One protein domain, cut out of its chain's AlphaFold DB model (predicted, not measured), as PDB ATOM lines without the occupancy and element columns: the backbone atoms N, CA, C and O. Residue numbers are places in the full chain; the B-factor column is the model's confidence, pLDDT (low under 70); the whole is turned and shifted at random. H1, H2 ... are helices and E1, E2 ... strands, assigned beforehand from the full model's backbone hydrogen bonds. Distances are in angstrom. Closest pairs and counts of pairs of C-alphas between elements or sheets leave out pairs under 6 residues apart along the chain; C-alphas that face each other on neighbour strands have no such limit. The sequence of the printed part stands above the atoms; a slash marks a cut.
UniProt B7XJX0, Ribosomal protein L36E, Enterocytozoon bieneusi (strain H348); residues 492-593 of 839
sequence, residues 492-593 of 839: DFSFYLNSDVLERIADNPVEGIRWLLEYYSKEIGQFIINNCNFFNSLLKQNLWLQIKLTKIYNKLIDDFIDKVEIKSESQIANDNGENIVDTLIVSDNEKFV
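Overview. This is residues 492 to 593 of the 839 residues of the protein "Ribosomal protein L36E" of Enterocytozoon bieneusi (strain H348) (UniProt B7XJX0). A slab of helices with a small two-strand sheet packed on one side: E2 of the sheet packs on H4 and H5, which run roughly side by side in opposite ways, while H3 crosses near one end of this pair. H2 packs on H5 away from the sheet and makes a corner with H1, and at the other end of the longest axis, past the strands, lies the short helix H6, followed by the loop of residues 573 to 579, which sticks out. The printed part has 102 residues, with six named helices and two named strands in the order H1 H2 H3 H4 H5 E1 H6 E2; the sheet, E1 next to E2, is parallel, and the class is mostly helix. It is compact, with a radius of gyration of the C-alphas of 13.4 A and spans of 40 by 29 by 23 A.

Arrangement. E1, residues 565 to 568, and E2, residues 583 to 586, are parallel neighbours at 34 degrees; N 567 and O 584 are within hydrogen-bond range at 2.9 A, as are N 586 and O 567 at 3.0 A. With H6, residues 569 to 572, between them they make a strand-helix-strand unit, two parallel strands joined through a helix, with a right-handed crossover. The closest C-alphas of E2 and H4, residues 532 to 538, are those of Ile 585 and Asn 536, 5.7 A apart. Those of E2 and H5, residues 543 to 560, are Val 586 and Thr 550, 6.5 A apart. H4 and H5 are close but not clearly touching, Leu 538 to Leu 545 at 7.2 A between C-alphas, with a shallow tilt of 21 degrees, opposite ways. H5 has a kink of 26 degrees near residue 554. With residues 556 to 560 alone it touches H3, residues 522 to 530; the closest C-alphas, Leu 556 and Gly 525, are 5.6 A apart. With residues 544 to 552 alone it touches H2, residues 509 to 518; the closest C-alphas, Ile 552 and Leu 517, are 5.9 A apart. H2 and H1, residues 499 to 507, touch only at the corner, the C-alphas of Gly 512 and Ile 505 being 4.8 A apart. H1 is apart from E1 and E2. Every O i to N i+4 pair is within hydrogen-bond range in H1, H2, H3 and H4, and 12 of 14 in H5; H6 is too short for such a pair.

Along the chain. H1 begins at C-alpha 499, (161.836, 173.023, 134.398). H5 is 25.2 A long, from C-alpha 543 at (151.909, 151.450, 140.574) to C-alpha 560; H2 is 14.2 A long, H1 12.8 A and H3 12.5 A. E2 ends at C-alpha 586, (143.935, 159.915, 139.884).

Size, cuts and confidence. The two C-alphas farthest apart are those of Asp 492 and Asn 576, 41.0 A. The printed part has no cut, and no link is long. The mean pLDDT of the printed part is 79.9; residues 570 to 582 and 590 to 592 are under 70.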
ATOM      1  N   ASP A 492     164.834 174.219 152.825       81.75
ATOM      2  CA  ASP A 492     163.841 174.616 151.834       81.75
ATOM      3  C   ASP A 492     164.500 174.754 150.452       81.75
ATOM      4  O   ASP A 492     165.439 175.534 150.262       81.75
ATOM      5  N   PHE A 493     164.017 173.968 149.488       87.38
ATOM      6  CA  PHE A 493     164.481 173.970 148.097       87.38
ATOM      7  C   PHE A 493     163.477 174.628 147.137       87.38
ATOM      8  O   PHE A 493     163.704 174.661 145.928       87.38
ATOM      9  N   SER A 494     162.371 175.172 147.653       83.88
ATOM     10  CA  SER A 494     161.283 175.755 146.859       83.88
ATOM     11  C   SER A 494     161.750 176.825 145.864       83.88
ATOM     12  O   SER A 494     161.244 176.894 144.745       83.88
ATOM     13  N   PHE A 495     162.768 177.607 146.233       82.81
ATOM     14  CA  PHE A 495     163.336 178.677 145.409       82.81
ATOM     15  C   PHE A 495     163.932 178.194 144.074       82.81
ATOM     16  O   PHE A 495     164.013 178.969 143.124       82.81
ATOM     17  N   TYR A 496     164.342 176.925 143.986       86.44
ATOM     18  CA  TYR A 496     165.013 176.357 142.810       86.44
ATOM     19  C   TYR A 496     164.090 175.484 141.946       86.44
ATOM     20  O   TYR A 496     164.557 174.811 141.029       86.44
ATOM     21  N   LEU A 497     162.782 175.468 142.227       85.88
ATOM     22  CA  LEU A 497     161.799 174.707 141.456       85.88
ATOM     23  C   LEU A 497     161.605 175.320 140.060       85.88
ATOM     24  O   LEU A 497     160.906 176.318 139.894       85.88
ATOM     25  N   ASN A 498     162.207 174.701 139.045       84.75
ATOM     26  CA  ASN A 498     162.108 175.105 137.642       84.75
ATOM     27  C   ASN A 498     161.912 173.883 136.714       84.75
ATOM     28  O   ASN A 498     161.730 172.755 137.177       84.75
ATOM     29  N   SER A 499     161.939 174.100 135.395       84.81
ATOM     30  CA  SER A 499     161.836 173.023 134.398       84.81
ATOM     31  C   SER A 499     162.934 171.962 134.532       84.81
ATOM     32  O   SER A 499     162.666 170.791 134.292       84.81
ATOM     33  N   ASP A 500     164.136 172.332 134.972       87.88
ATOM     34  CA  ASP A 500     165.262 171.398 135.096       87.88
ATOM     35  C   ASP A 500     165.019 170.386 136.224       87.88
ATOM     36  O   ASP A 500     165.312 169.200 136.076       87.88
ATOM     37  N   VAL A 501     164.396 170.813 137.333       89.00
ATOM     38  CA  VAL A 501     163.943 169.895 138.398       89.00
ATOM     39  C   VAL A 501     162.969 168.859 137.839       89.00
ATOM     40  O   VAL A 501     163.013 167.692 138.233       89.00
ATOM     41  N   LEU A 502     162.106 169.264 136.908       89.06
ATOM     42  CA  LEU A 502     161.158 168.362 136.264       89.06
ATOM     43  C   LEU A 502     161.874 167.311 135.407       89.06
ATOM     44  O   LEU A 502     161.507 166.139 135.467       89.06
ATOM     45  N   GLU A 503     162.939 167.691 134.697       88.75
ATOM     46  CA  GLU A 503     163.806 166.739 133.992       88.75
ATOM     47  C   GLU A 503     164.503 165.772 134.955       88.75
ATOM     48  O   GLU A 503     164.525 164.568 134.710       88.75
ATOM     49  N   ARG A 504     165.007 166.253 136.101       89.88
ATOM     50  CA  ARG A 504     165.618 165.368 137.111       89.88
ATOM     51  C   ARG A 504     164.603 164.373 137.690       89.88
ATOM     52  O   ARG A 504     164.949 163.225 137.968       89.88
ATOM     53  N   ILE A 505     163.343 164.787 137.866       89.56
ATOM     54  CA  ILE A 505     162.245 163.884 138.256       89.56
ATOM     55  C   ILE A 505     161.933 162.902 137.125       89.56
ATOM     56  O   ILE A 505     161.656 161.743 137.410       89.56
ATOM     57  N   ALA A 506     161.998 163.320 135.861       87.12
ATOM     58  CA  ALA A 506     161.807 162.421 134.726       87.12
ATOM     59  C   ALA A 506     162.890 161.328 134.662       87.12
ATOM     60  O   ALA A 506     162.562 160.176 134.382       87.12
ATOM     61  N   ASP A 507     164.142 161.659 134.997       86.94
ATOM     62  CA  ASP A 507     165.258 160.702 135.036       86.94
ATOM     63  C   ASP A 507     165.101 159.644 136.142       86.94
ATOM     64  O   ASP A 507     165.444 158.477 135.947       86.94
ATOM     65  N   ASN A 508     164.567 160.024 137.312       88.69
ATOM     66  CA  ASN A 508     164.246 159.085 138.391       88.69
ATOM     67  C   ASN A 508     162.911 159.434 139.083       88.69
ATOM     68  O   ASN A 508     162.902 160.036 140.168       88.69
ATOM     69  N   PRO A 509     161.770 159.000 138.507       88.25
ATOM     70  CA  PRO A 509     160.447 159.369 139.006       88.25
ATOM     71  C   PRO A 509     160.173 158.865 140.423       88.25
ATOM     72  O   PRO A 509     159.495 159.528 141.205       88.25
ATOM     73  N   VAL A 510     160.709 157.698 140.784       89.31
ATOM     74  CA  VAL A 510     160.477 157.072 142.095       89.31
ATOM     75  C   VAL A 510     161.091 157.912 143.211       89.31
ATOM     76  O   VAL A 510     160.394 158.256 144.169       89.31
ATOM     77  N   GLU A 511     162.363 158.294 143.081       88.75
ATOM     78  CA  GLU A 511     163.004 159.171 144.066       88.75
ATOM     79  C   GLU A 511     162.433 160.584 144.055       88.75
ATOM     80  O   GLU A 511     162.219 161.152 145.128       88.75
ATOM     81  N   GLY A 512     162.127 161.126 142.875       89.38
ATOM     82  CA  GLY A 512     161.542 162.458 142.747       89.38
ATOM     83  C   GLY A 512     160.203 162.579 143.471       89.38
ATOM     84  O   GLY A 512     160.029 163.463 144.309       89.38
ATOM     85  N   ILE A 513     159.274 161.645 143.236       90.56
ATOM     86  CA  ILE A 513     157.978 161.632 143.932       90.56
ATOM     87  C   ILE A 513     158.146 161.360 145.434       90.56
ATOM     88  O   ILE A 513     157.400 161.917 146.245       90.56
ATOM     89  N   ARG A 514     159.132 160.545 145.837       91.00
ATOM     90  CA  ARG A 514     159.447 160.339 147.260       91.00
ATOM     91  C   ARG A 514     159.829 161.651 147.939       91.00
ATOM     92  O   ARG A 514     159.257 161.981 148.975       91.00
ATOM     93  N   TRP A 515     160.751 162.393 147.330       91.50
ATOM     94  CA  TRP A 515     161.228 163.676 147.831       91.50
ATOM     95  C   TRP A 515     160.098 164.714 147.934       91.50
ATOM     96  O   TRP A 515     159.932 165.318 148.994       91.50
ATOM     97  N   LEU A 516     159.257 164.850 146.899       90.75
ATOM     98  CA  LEU A 516     158.118 165.783 146.908       90.75
ATOM     99  C   LEU A 516     157.122 165.509 148.046       90.75
ATOM    100  O   LEU A 516     156.512 166.435 148.579       90.75
ATOM    101  N   LEU A 517     156.933 164.240 148.427       88.94
ATOM    102  CA  LEU A 517     156.041 163.874 149.528       88.94
ATOM    103  C   LEU A 517     156.649 164.181 150.907       88.94
ATOM    104  O   LEU A 517     155.910 164.594 151.810       88.94
ATOM    105  N   GLU A 518     157.952 163.927 151.064       89.00
ATOM    106  CA  GLU A 518     158.724 164.145 152.297       89.00
ATOM    107  C   GLU A 518     158.822 165.636 152.643       89.00
ATOM    108  O   GLU A 518     158.564 166.005 153.786       89.00
ATOM    109  N   TYR A 519     159.110 166.484 151.651       87.44
ATOM    110  CA  TYR A 519     159.379 167.918 151.826       87.44
ATOM    111  C   TYR A 519     158.255 168.818 151.302       87.44
ATOM    112  O   TYR A 519     158.504 169.942 150.886       87.44
ATOM    113  N   TYR A 520     157.013 168.328 151.291       87.75
ATOM    114  CA  TYR A 520     155.876 169.057 150.724       87.75
ATOM    115  C   TYR A 520     155.729 170.487 151.291       87.75
ATOM    116  O   TYR A 520     155.590 170.659 152.503       87.75
ATOM    117  N   SER A 521     155.675 171.483 150.398       88.19
ATOM    118  CA  SER A 521     155.410 172.901 150.684       88.19
ATOM    119  C   SER A 521     154.349 173.466 149.724       88.19
ATOM    120  O   SER A 521     154.014 172.838 148.712       88.19
ATOM    121  N   LYS A 522     153.833 174.672 150.002       87.38
ATOM    122  CA  LYS A 522     152.857 175.339 149.118       87.38
ATOM    123  C   LYS A 522     153.437 175.605 147.728       87.38
ATOM    124  O   LYS A 522     152.753 175.426 146.724       87.38
ATOM    125  N   GLU A 523     154.707 175.974 147.652       88.00
ATOM    126  CA  GLU A 523     155.436 176.235 146.410       88.00
ATOM    127  C   GLU A 523     155.589 174.960 145.576       88.00
ATOM    128  O   GLU A 523     155.377 174.991 144.366       88.00
ATOM    129  N   ILE A 524     155.862 173.818 146.222       88.38
ATOM    130  CA  ILE A 524     155.842 172.503 145.564       88.38
ATOM    131  C   ILE A 524     154.445 172.197 145.015       88.38
ATOM    132  O   ILE A 524     154.317 171.719 143.889       88.38
ATOM    133  N   GLY A 525     153.394 172.503 145.783       86.62
ATOM    134  CA  GLY A 525     152.015 172.405 145.308       86.62
ATOM    135  C   GLY A 525     151.793 173.205 144.022       86.62
ATOM    136  O   GLY A 525     151.333 172.648 143.029       86.62
ATOM    137  N   GLN A 526     152.204 174.474 143.998       88.31
ATOM    138  CA  GLN A 526     152.100 175.330 142.812       88.31
ATOM    139  C   GLN A 526     152.943 174.813 141.632       88.31
ATOM    140  O   GLN A 526     152.493 174.870 140.489       88.31
ATOM    141  N   PHE A 527     154.133 174.267 141.891       89.44
ATOM    142  CA  PHE A 527     154.979 173.644 140.871       89.44
ATOM    143  C   PHE A 527     154.308 172.425 140.220       89.44
ATOM    144  O   PHE A 527     154.368 172.276 139.000       89.44
ATOM    145  N   ILE A 528     153.635 171.580 141.007       88.44
ATOM    146  CA  ILE A 528     152.884 170.422 140.496       88.44
ATOM    147  C   ILE A 528     151.704 170.873 139.634       88.44
ATOM    148  O   ILE A 528     151.489 170.310 138.564       88.44
ATOM    149  N   ILE A 529     150.972 171.897 140.083       85.69
ATOM    150  CA  ILE A 529     149.827 172.474 139.363       85.69
ATOM    151  C   ILE A 529     150.267 172.979 137.987       85.69
ATOM    152  O   ILE A 529     149.749 172.514 136.976       85.69
ATOM    153  N   ASN A 530     151.300 173.824 137.946       86.69
ATOM    154  CA  ASN A 530     151.823 174.399 136.702       86.69
ATOM    155  C   ASN A 530     152.327 173.336 135.706       86.69
ATOM    156  O   ASN A 530     152.445 173.610 134.515       86.69
ATOM    157  N   ASN A 531     152.651 172.133 136.190       87.12
ATOM    158  CA  ASN A 531     153.188 171.030 135.398       87.12
ATOM    159  C   ASN A 531     152.274 169.790 135.408       87.12
ATOM    160  O   ASN A 531     152.750 168.658 135.268       87.12
ATOM    161  N   CYS A 532     150.960 169.981 135.553       84.88
ATOM    162  CA  CYS A 532     149.982 168.902 135.721       84.88
ATOM    163  C   CYS A 532     150.081 167.808 134.643       84.88
ATOM    164  O   CYS A 532     149.990 166.621 134.953       84.88
ATOM    165  N   ASN A 533     150.350 168.178 133.386       83.38
ATOM    166  CA  ASN A 533     150.470 167.241 132.262       83.38
ATOM    167  C   ASN A 533     151.573 166.196 132.477       83.38
ATOM    168  O   ASN A 533     151.380 165.018 132.172       83.38
ATOM    169  N   PHE A 534     152.712 166.615 133.034       87.06
ATOM    170  CA  PHE A 534     153.819 165.714 133.334       87.06
ATOM    171  C   PHE A 534     153.432 164.727 134.437       87.06
ATOM    172  O   PHE A 534     153.525 163.516 134.239       87.06
ATOM    173  N   PHE A 535     152.918 165.218 135.566       87.00
ATOM    174  CA  PHE A 535     152.525 164.355 136.683       87.00
ATOM    175  C   PHE A 535     151.371 163.409 136.320       87.00
ATOM    176  O   PHE A 535     151.375 162.247 136.725       87.00
ATOM    177  N   ASN A 536     150.444 163.852 135.471       84.44
ATOM    178  CA  ASN A 536     149.392 163.006 134.914       84.44
ATOM    179  C   ASN A 536     149.960 161.887 134.024       84.44
ATOM    180  O   ASN A 536     149.457 160.766 134.039       84.44
ATOM    181  N   SER A 537     151.034 162.150 133.273       82.69
ATOM    182  CA  SER A 537     151.692 161.124 132.451       82.69
ATOM    183  C   SER A 537     152.363 160.026 133.288       82.69
ATOM    184  O   SER A 537     152.346 158.857 132.891       82.69
ATOM    185  N   LEU A 538     152.874 160.366 134.480       83.31
ATOM    186  CA  LEU A 538     153.528 159.420 135.396       83.31
ATOM    187  C   LEU A 538     152.566 158.365 135.953       83.31
ATOM    188  O   LEU A 538     152.994 157.263 136.307       83.31
ATOM    189  N   LEU A 539     151.262 158.659 135.977       74.94
ATOM    190  CA  LEU A 539     150.237 157.709 136.409       74.94
ATOM    191  C   LEU A 539     150.229 156.449 135.540       74.94
ATOM    192  O   LEU A 539     149.953 155.371 136.049       74.94
ATOM    193  N   LYS A 540     150.591 156.542 134.255       71.44
ATOM    194  CA  LYS A 540     150.577 155.397 133.330       71.44
ATOM    195  C   LYS A 540     151.788 154.468 133.472       71.44
ATOM    196  O   LYS A 540     151.807 153.413 132.845       71.44
ATOM    197  N   GLN A 541     152.803 154.849 134.254       70.81
ATOM    198  CA  GLN A 541     154.102 154.169 134.255       70.81
ATOM    199  C   GLN A 541     154.276 153.148 135.386       70.81
ATOM    200  O   GLN A 541     154.765 152.047 135.142       70.81
ATOM    201  N   ASN A 542     153.933 153.499 136.634       77.00
ATOM    202  CA  ASN A 542     154.261 152.667 137.797       77.00
ATOM    203  C   ASN A 542     153.216 152.770 138.917       77.00
ATOM    204  O   ASN A 542     152.834 153.861 139.341       77.00
ATOM    205  N   LEU A 543     152.838 151.611 139.458       77.12
ATOM    206  CA  LEU A 543     151.909 151.450 140.574       77.12
ATOM    207  C   LEU A 543     152.290 152.266 141.818       77.12
ATOM    208  O   LEU A 543     151.455 152.897 142.462       77.12
ATOM    209  N   TRP A 544     153.570 152.234 142.185       82.88
ATOM    210  CA  TRP A 544     154.054 152.871 143.404       82.88
ATOM    211  C   TRP A 544     153.924 154.398 143.327       82.88
ATOM    212  O   TRP A 544     153.576 155.045 144.319       82.88
ATOM    213  N   LEU A 545     154.137 154.963 142.132       84.38
ATOM    214  CA  LEU A 545     153.991 156.395 141.873       84.38
ATOM    215  C   LEU A 545     152.537 156.834 142.035       84.38
ATOM    216  O   LEU A 545     152.297 157.843 142.690       84.38
ATOM    217  N   GLN A 546     151.577 156.055 141.525       81.56
ATOM    218  CA  GLN A 546     150.147 156.368 141.638       81.56
ATOM    219  C   GLN A 546     149.723 156.552 143.102       81.56
ATOM    220  O   GLN A 546     149.144 157.575 143.459       81.56
ATOM    221  N   ILE A 547     150.079 155.606 143.979       83.31
ATOM    222  CA  ILE A 547     149.721 155.663 145.407       83.31
ATOM    223  C   ILE A 547     150.315 156.911 146.074       83.31
ATOM    224  O   ILE A 547     149.660 157.566 146.888       83.31
ATOM    225  N   LYS A 548     151.571 157.244 145.759       88.06
ATOM    226  CA  LYS A 548     152.267 158.388 146.359       88.06
ATOM    227  C   LYS A 548     151.749 159.722 145.824       88.06
ATOM    228  O   LYS A 548     151.560 160.636 146.625       88.06
ATOM    229  N   LEU A 549     151.446 159.811 144.531       88.00
ATOM    230  CA  LEU A 549     150.828 160.985 143.916       88.00
ATOM    231  C   LEU A 549     149.461 161.282 144.532       88.00
ATOM    232  O   LEU A 549     149.231 162.416 144.934       88.00
ATOM    233  N   THR A 550     148.611 160.273 144.754       86.94
ATOM    234  CA  THR A 550     147.322 160.460 145.450       86.94
ATOM    235  C   THR A 550     147.503 161.079 146.841       86.94
ATOM    236  O   THR A 550     146.733 161.948 147.246       86.94
ATOM    237  N   LYS A 551     148.562 160.708 147.574       88.62
ATOM    238  CA  LYS A 551     148.869 161.330 148.875       88.62
ATOM    239  C   LYS A 551     149.302 162.786 148.743       88.62
ATOM    240  O   LYS A 551     148.868 163.610 149.545       88.62
ATOM    241  N   ILE A 552     150.138 163.099 147.752       89.06
ATOM    242  CA  ILE A 552     150.563 164.477 147.466       89.06
ATOM    243  C   ILE A 552     149.348 165.325 147.079       89.06
ATOM    244  O   ILE A 552     149.159 166.407 147.618       89.06
ATOM    245  N   TYR A 553     148.478 164.810 146.215       89.06
ATOM    246  CA  TYR A 553     147.277 165.501 145.752       89.06
ATOM    247  C   TYR A 553     146.261 165.756 146.870       89.06
ATOM    248  O   TYR A 553     145.656 166.825 146.915       89.06
ATOM    249  N   ASN A 554     146.113 164.830 147.821       88.38
ATOM    250  CA  ASN A 554     145.275 165.057 148.997       88.38
ATOM    251  C   ASN A 554     145.796 166.208 149.877       88.38
ATOM    252  O   ASN A 554     144.978 166.970 150.390       88.38
ATOM    253  N   LYS A 555     147.125 166.351 150.027       88.81
ATOM    254  CA  LYS A 555     147.735 167.517 150.696       88.81
ATOM    255  C   LYS A 555     147.533 168.793 149.877       88.81
ATOM    256  O   LYS A 555     147.152 169.818 150.417       88.81
ATOM    257  N   LEU A 556     147.726 168.704 148.562       89.31
ATOM    258  CA  LEU A 556     147.592 169.824 147.632       89.31
ATOM    259  C   LEU A 556     146.198 170.441 147.643       89.31
ATOM    260  O   LEU A 556     146.072 171.661 147.590       89.31
ATOM    261  N   ILE A 557     145.157 169.623 147.780       85.56
ATOM    262  CA  ILE A 557     143.792 170.125 147.923       85.56
ATOM    263  C   ILE A 557     143.619 170.964 149.188       85.56
ATOM    264  O   ILE A 557     142.881 171.936 149.131       85.56
ATOM    265  N   ASP A 558     144.290 170.655 150.299       83.25
ATOM    266  CA  ASP A 558     144.133 171.452 151.524       83.25
ATOM    267  C   ASP A 558     144.589 172.909 151.330       83.25
ATOM    268  O   ASP A 558     144.002 173.817 151.915       83.25
ATOM    269  N   ASP A 559     145.569 173.138 150.450       84.38
ATOM    270  CA  ASP A 559     146.125 174.465 150.169       84.38
ATOM    271  C   ASP A 559     145.540 175.142 148.911       84.38
ATOM    272  O   ASP A 559     145.501 176.372 148.838       84.38
ATOM    273  N   PHE A 560     145.095 174.368 147.909       83.62
ATOM    274  CA  PHE A 560     144.762 174.866 146.561       83.62
ATOM    275  C   PHE A 560     143.389 174.427 146.024       83.62
ATOM    276  O   PHE A 560     143.173 174.453 144.809       83.62
ATOM    277  N   ILE A 561     142.441 174.057 146.892       80.44
ATOM    278  CA  ILE A 561     141.100 173.575 146.496       80.44
ATOM    279  C   ILE A 561     140.362 174.494 145.503       80.44
ATOM    280  O   ILE A 561     139.603 174.030 144.652       80.44
ATOM    281  N   ASP A 562     140.618 175.802 145.569       75.25
ATOM    282  CA  ASP A 562     140.000 176.817 144.716       75.25
ATOM    283  C   ASP A 562     140.489 176.753 143.263       75.25
ATOM    284  O   ASP A 562     139.713 177.036 142.340       75.25
ATOM    285  N   LYS A 563     141.765 176.390 143.075       74.81
ATOM    286  CA  LYS A 563     142.511 176.496 141.812       74.81
ATOM    287  C   LYS A 563     142.602 175.184 141.038       74.81
ATOM    288  O   LYS A 563     142.898 175.228 139.853       74.81
ATOM    289  N   VAL A 564     142.367 174.047 141.692       78.19
ATOM    290  CA  VAL A 564     142.656 172.723 141.126       78.19
ATOM    291  C   VAL A 564     141.422 171.843 141.131       78.19
ATOM    292  O   VAL A 564     140.734 171.698 142.145       78.19
ATOM    293  N   GLU A 565     141.178 171.195 139.998       78.31
ATOM    294  CA  GLU A 565     140.195 170.129 139.879       78.31
ATOM    295  C   GLU A 565     140.915 168.784 139.751       78.31
ATOM    296  O   GLU A 565     141.866 168.643 138.986       78.31
ATOM    297  N   ILE A 566     140.486 167.795 140.537       80.75
ATOM    298  CA  ILE A 566     141.047 166.444 140.508       80.75
ATOM    299  C   ILE A 566     139.954 165.526 139.990       80.75
ATOM    300  O   ILE A 566     138.859 165.502 140.548       80.75
ATOM    301  N   LYS A 567     140.240 164.813 138.901       80.75
ATOM    302  CA  LYS A 567     139.296 163.906 138.239       80.75
ATOM    303  C   LYS A 567     139.819 162.473 138.262       80.75
ATOM    304  O   LYS A 567     141.030 162.245 138.298       80.75
ATOM    305  N   SER A 568     138.911 161.501 138.241       77.75
ATOM    306  CA  SER A 568     139.274 160.100 138.000       77.75
ATOM    307  C   SER A 568     139.522 159.832 136.511       77.75
ATOM    308  O   SER A 568     139.014 160.553 135.651       77.75
ATOM    309  N   GLU A 569     140.275 158.774 136.185       73.50
ATOM    310  CA  GLU A 569     140.500 158.347 134.792       73.50
ATOM    311  C   GLU A 569     139.180 158.101 134.028       73.50
ATOM    312  O   GLU A 569     139.043 158.540 132.884       73.50
ATOM    313  N   SER A 570     138.174 157.487 134.664       68.31
ATOM    314  CA  SER A 570     136.837 157.264 134.083       68.31
ATOM    315  C   SER A 570     136.037 158.538 133.792       68.31
ATOM    316  O   SER A 570     135.258 158.555 132.839       68.31
ATOM    317  N   GLN A 571     136.217 159.609 134.571       68.81
ATOM    318  CA  GLN A 571     135.491 160.873 134.376       68.81
ATOM    319  C   GLN A 571     135.950 161.604 133.107       68.81
ATOM    320  O   GLN A 571     135.150 162.255 132.445       68.81
ATOM    321  N   ILE A 572     137.220 161.451 132.725       67.12
ATOM    322  CA  ILE A 572     137.802 162.119 131.550       67.12
ATOM    323  C   ILE A 572     137.281 161.513 130.246       67.12
ATOM    324  O   ILE A 572     137.059 162.238 129.284       67.12
ATOM    325  N   ALA A 573     137.042 160.199 130.215       57.16
ATOM    326  CA  ALA A 573     136.517 159.516 129.030       57.16
ATOM    327  C   ALA A 573     135.106 159.992 128.623       57.16
ATOM    328  O   ALA A 573     134.700 159.782 127.481       57.16
ATOM    329  N   ASN A 574     134.377 160.633 129.544       54.00
ATOM    330  CA  ASN A 574     133.011 161.114 129.338       54.00
ATOM    331  C   ASN A 574     132.919 162.631 129.075       54.00
ATOM    332  O   ASN A 574     131.854 163.106 128.676       54.00
ATOM    333  N   ASP A 575     134.007 163.389 129.257       56.19
ATOM    334  CA  ASP A 575     134.046 164.838 129.036       56.19
ATOM    335  C   ASP A 575     134.502 165.158 127.599       56.19
ATOM    336  O   ASP A 575     135.689 165.163 127.282       56.19
ATOM    337  N   ASN A 576     133.550 165.478 126.717       46.03
ATOM    338  CA  ASN A 576     133.809 165.923 125.335       46.03
ATOM    339  C   ASN A 576     133.931 167.460 125.188       46.03
ATOM    340  O   ASN A 576     133.714 167.989 124.098       46.03
ATOM    341  N   GLY A 577     134.235 168.210 126.254       43.31
ATOM    342  CA  GLY A 577     134.117 169.676 126.252       43.31
ATOM    343  C   GLY A 577     135.269 170.427 126.917       43.31
ATOM    344  O   GLY A 577     135.523 170.244 128.099       43.31
ATOM    345  N   GLU A 578     135.897 171.294 126.118       39.22
ATOM    346  CA  GLU A 578     136.679 172.498 126.449       39.22
ATOM    347  C   GLU A 578     137.614 172.449 127.671       39.22
ATOM    348  O   GLU A 578     137.236 172.660 128.821       39.22
ATOM    349  N   ASN A 579     138.898 172.271 127.346       46.56
ATOM    350  CA  ASN A 579     140.062 172.462 128.204       46.56
ATOM    351  C   ASN A 579     139.959 173.730 129.065       46.56
ATOM    352  O   ASN A 579     140.173 174.844 128.580       46.56
ATOM    353  N   ILE A 580     139.754 173.538 130.367       44.78
ATOM    354  CA  ILE A 580     140.099 174.525 131.386       44.78
ATOM    355  C   ILE A 580     141.250 173.952 132.222       44.78
ATOM    356  O   ILE A 580     141.172 172.853 132.763       44.78
ATOM    357  N   VAL A 581     142.324 174.738 132.215       49.16
ATOM    358  CA  VAL A 581     143.543 174.795 133.034       49.16
ATOM    359  C   VAL A 581     143.564 173.916 134.309       49.16
ATOM    360  O   VAL A 581     142.640 173.942 135.116       49.16
ATOM    361  N   ASP A 582     144.672 173.178 134.467       60.97
ATOM    362  CA  ASP A 582     145.172 172.446 135.647       60.97
ATOM    363  C   ASP A 582     144.275 171.357 136.274       60.97
ATOM    364  O   ASP A 582     144.021 171.336 137.481       60.97
ATOM    365  N   THR A 583     143.836 170.383 135.465       73.56
ATOM    366  CA  THR A 583     143.209 169.151 135.984       73.56
ATOM    367  C   THR A 583     144.266 168.097 136.344       73.56
ATOM    368  O   THR A 583     145.028 167.655 135.479       73.56
ATOM    369  N   LEU A 584     144.292 167.644 137.601       80.12
ATOM    370  CA  LEU A 584     145.107 166.501 138.038       80.12
ATOM    371  C   LEU A 584     144.284 165.211 137.997       80.12
ATOM    372  O   LEU A 584     143.095 165.204 138.312       80.12
ATOM    373  N   ILE A 585     144.916 164.108 137.613       80.06
ATOM    374  CA  ILE A 585     144.240 162.825 137.404       80.06
ATOM    375  C   ILE A 585     144.622 161.857 138.524       80.06
ATOM    376  O   ILE A 585     145.770 161.817 138.961       80.06
ATOM    377  N   VAL A 586     143.673 161.054 138.992       80.56
ATOM    378  CA  VAL A 586     143.935 159.915 139.884       80.56
ATOM    379  C   VAL A 586     143.390 158.631 139.269       80.56
ATOM    380  O   VAL A 586     142.303 158.628 138.692       80.56
ATOM    381  N   SER A 587     144.144 157.535 139.388       74.81
ATOM    382  CA  SER A 587     143.679 156.229 138.908       74.81
ATOM    383  C   SER A 587     142.558 155.701 139.798       74.81
ATOM    384  O   SER A 587     142.609 155.817 141.025       74.81
ATOM    385  N   ASP A 588     141.546 155.124 139.165       71.25
ATOM    386  CA  ASP A 588     140.296 154.664 139.767       71.25
ATOM    387  C   ASP A 588     140.120 153.142 139.668       71.25
ATOM    388  O   ASP A 588     139.024 152.609 139.790       71.25
ATOM    389  N   ASN A 589     141.214 152.410 139.480       72.88
ATOM    390  CA  ASN A 589     141.196 150.957 139.538       72.88
ATOM    391  C   ASN A 589     140.971 150.488 140.988       72.88
ATOM    392  O   ASN A 589     141.734 150.856 141.883       72.88
ATOM    393  N   GLU A 590     139.957 149.639 141.215       69.38
ATOM    394  CA  GLU A 590     139.541 149.159 142.549       69.38
ATOM    395  C   GLU A 590     140.691 148.619 143.414       69.38
ATOM    396  O   GLU A 590     140.642 148.735 144.637       69.38
ATOM    397  N   LYS A 591     141.752 148.064 142.810       67.19
ATOM    398  CA  LYS A 591     142.926 147.565 143.550       67.19
ATOM    399  C   LYS A 591     143.744 148.668 144.239       67.19
ATOM    400  O   LYS A 591     144.547 148.349 145.114       67.19
ATOM    401  N   PHE A 592     143.596 149.927 143.827       67.06
ATOM    402  CA  PHE A 592     144.491 151.035 144.197       67.06
ATOM    403  C   PHE A 592     143.768 152.211 144.846       67.06
ATOM    404  O   PHE A 592     144.408 153.167 145.294       67.06
ATOM    405  N   VAL A 593     142.441 152.135 144.931       73.88
ATOM    406  CA  VAL A 593     141.649 153.155 145.599       73.88
ATOM    407  C   VAL A 593     141.933 153.121 147.097       73.88
ATOM    408  O   VAL A 593     141.708 152.128 147.785       73.88
TER     409      VAL A 593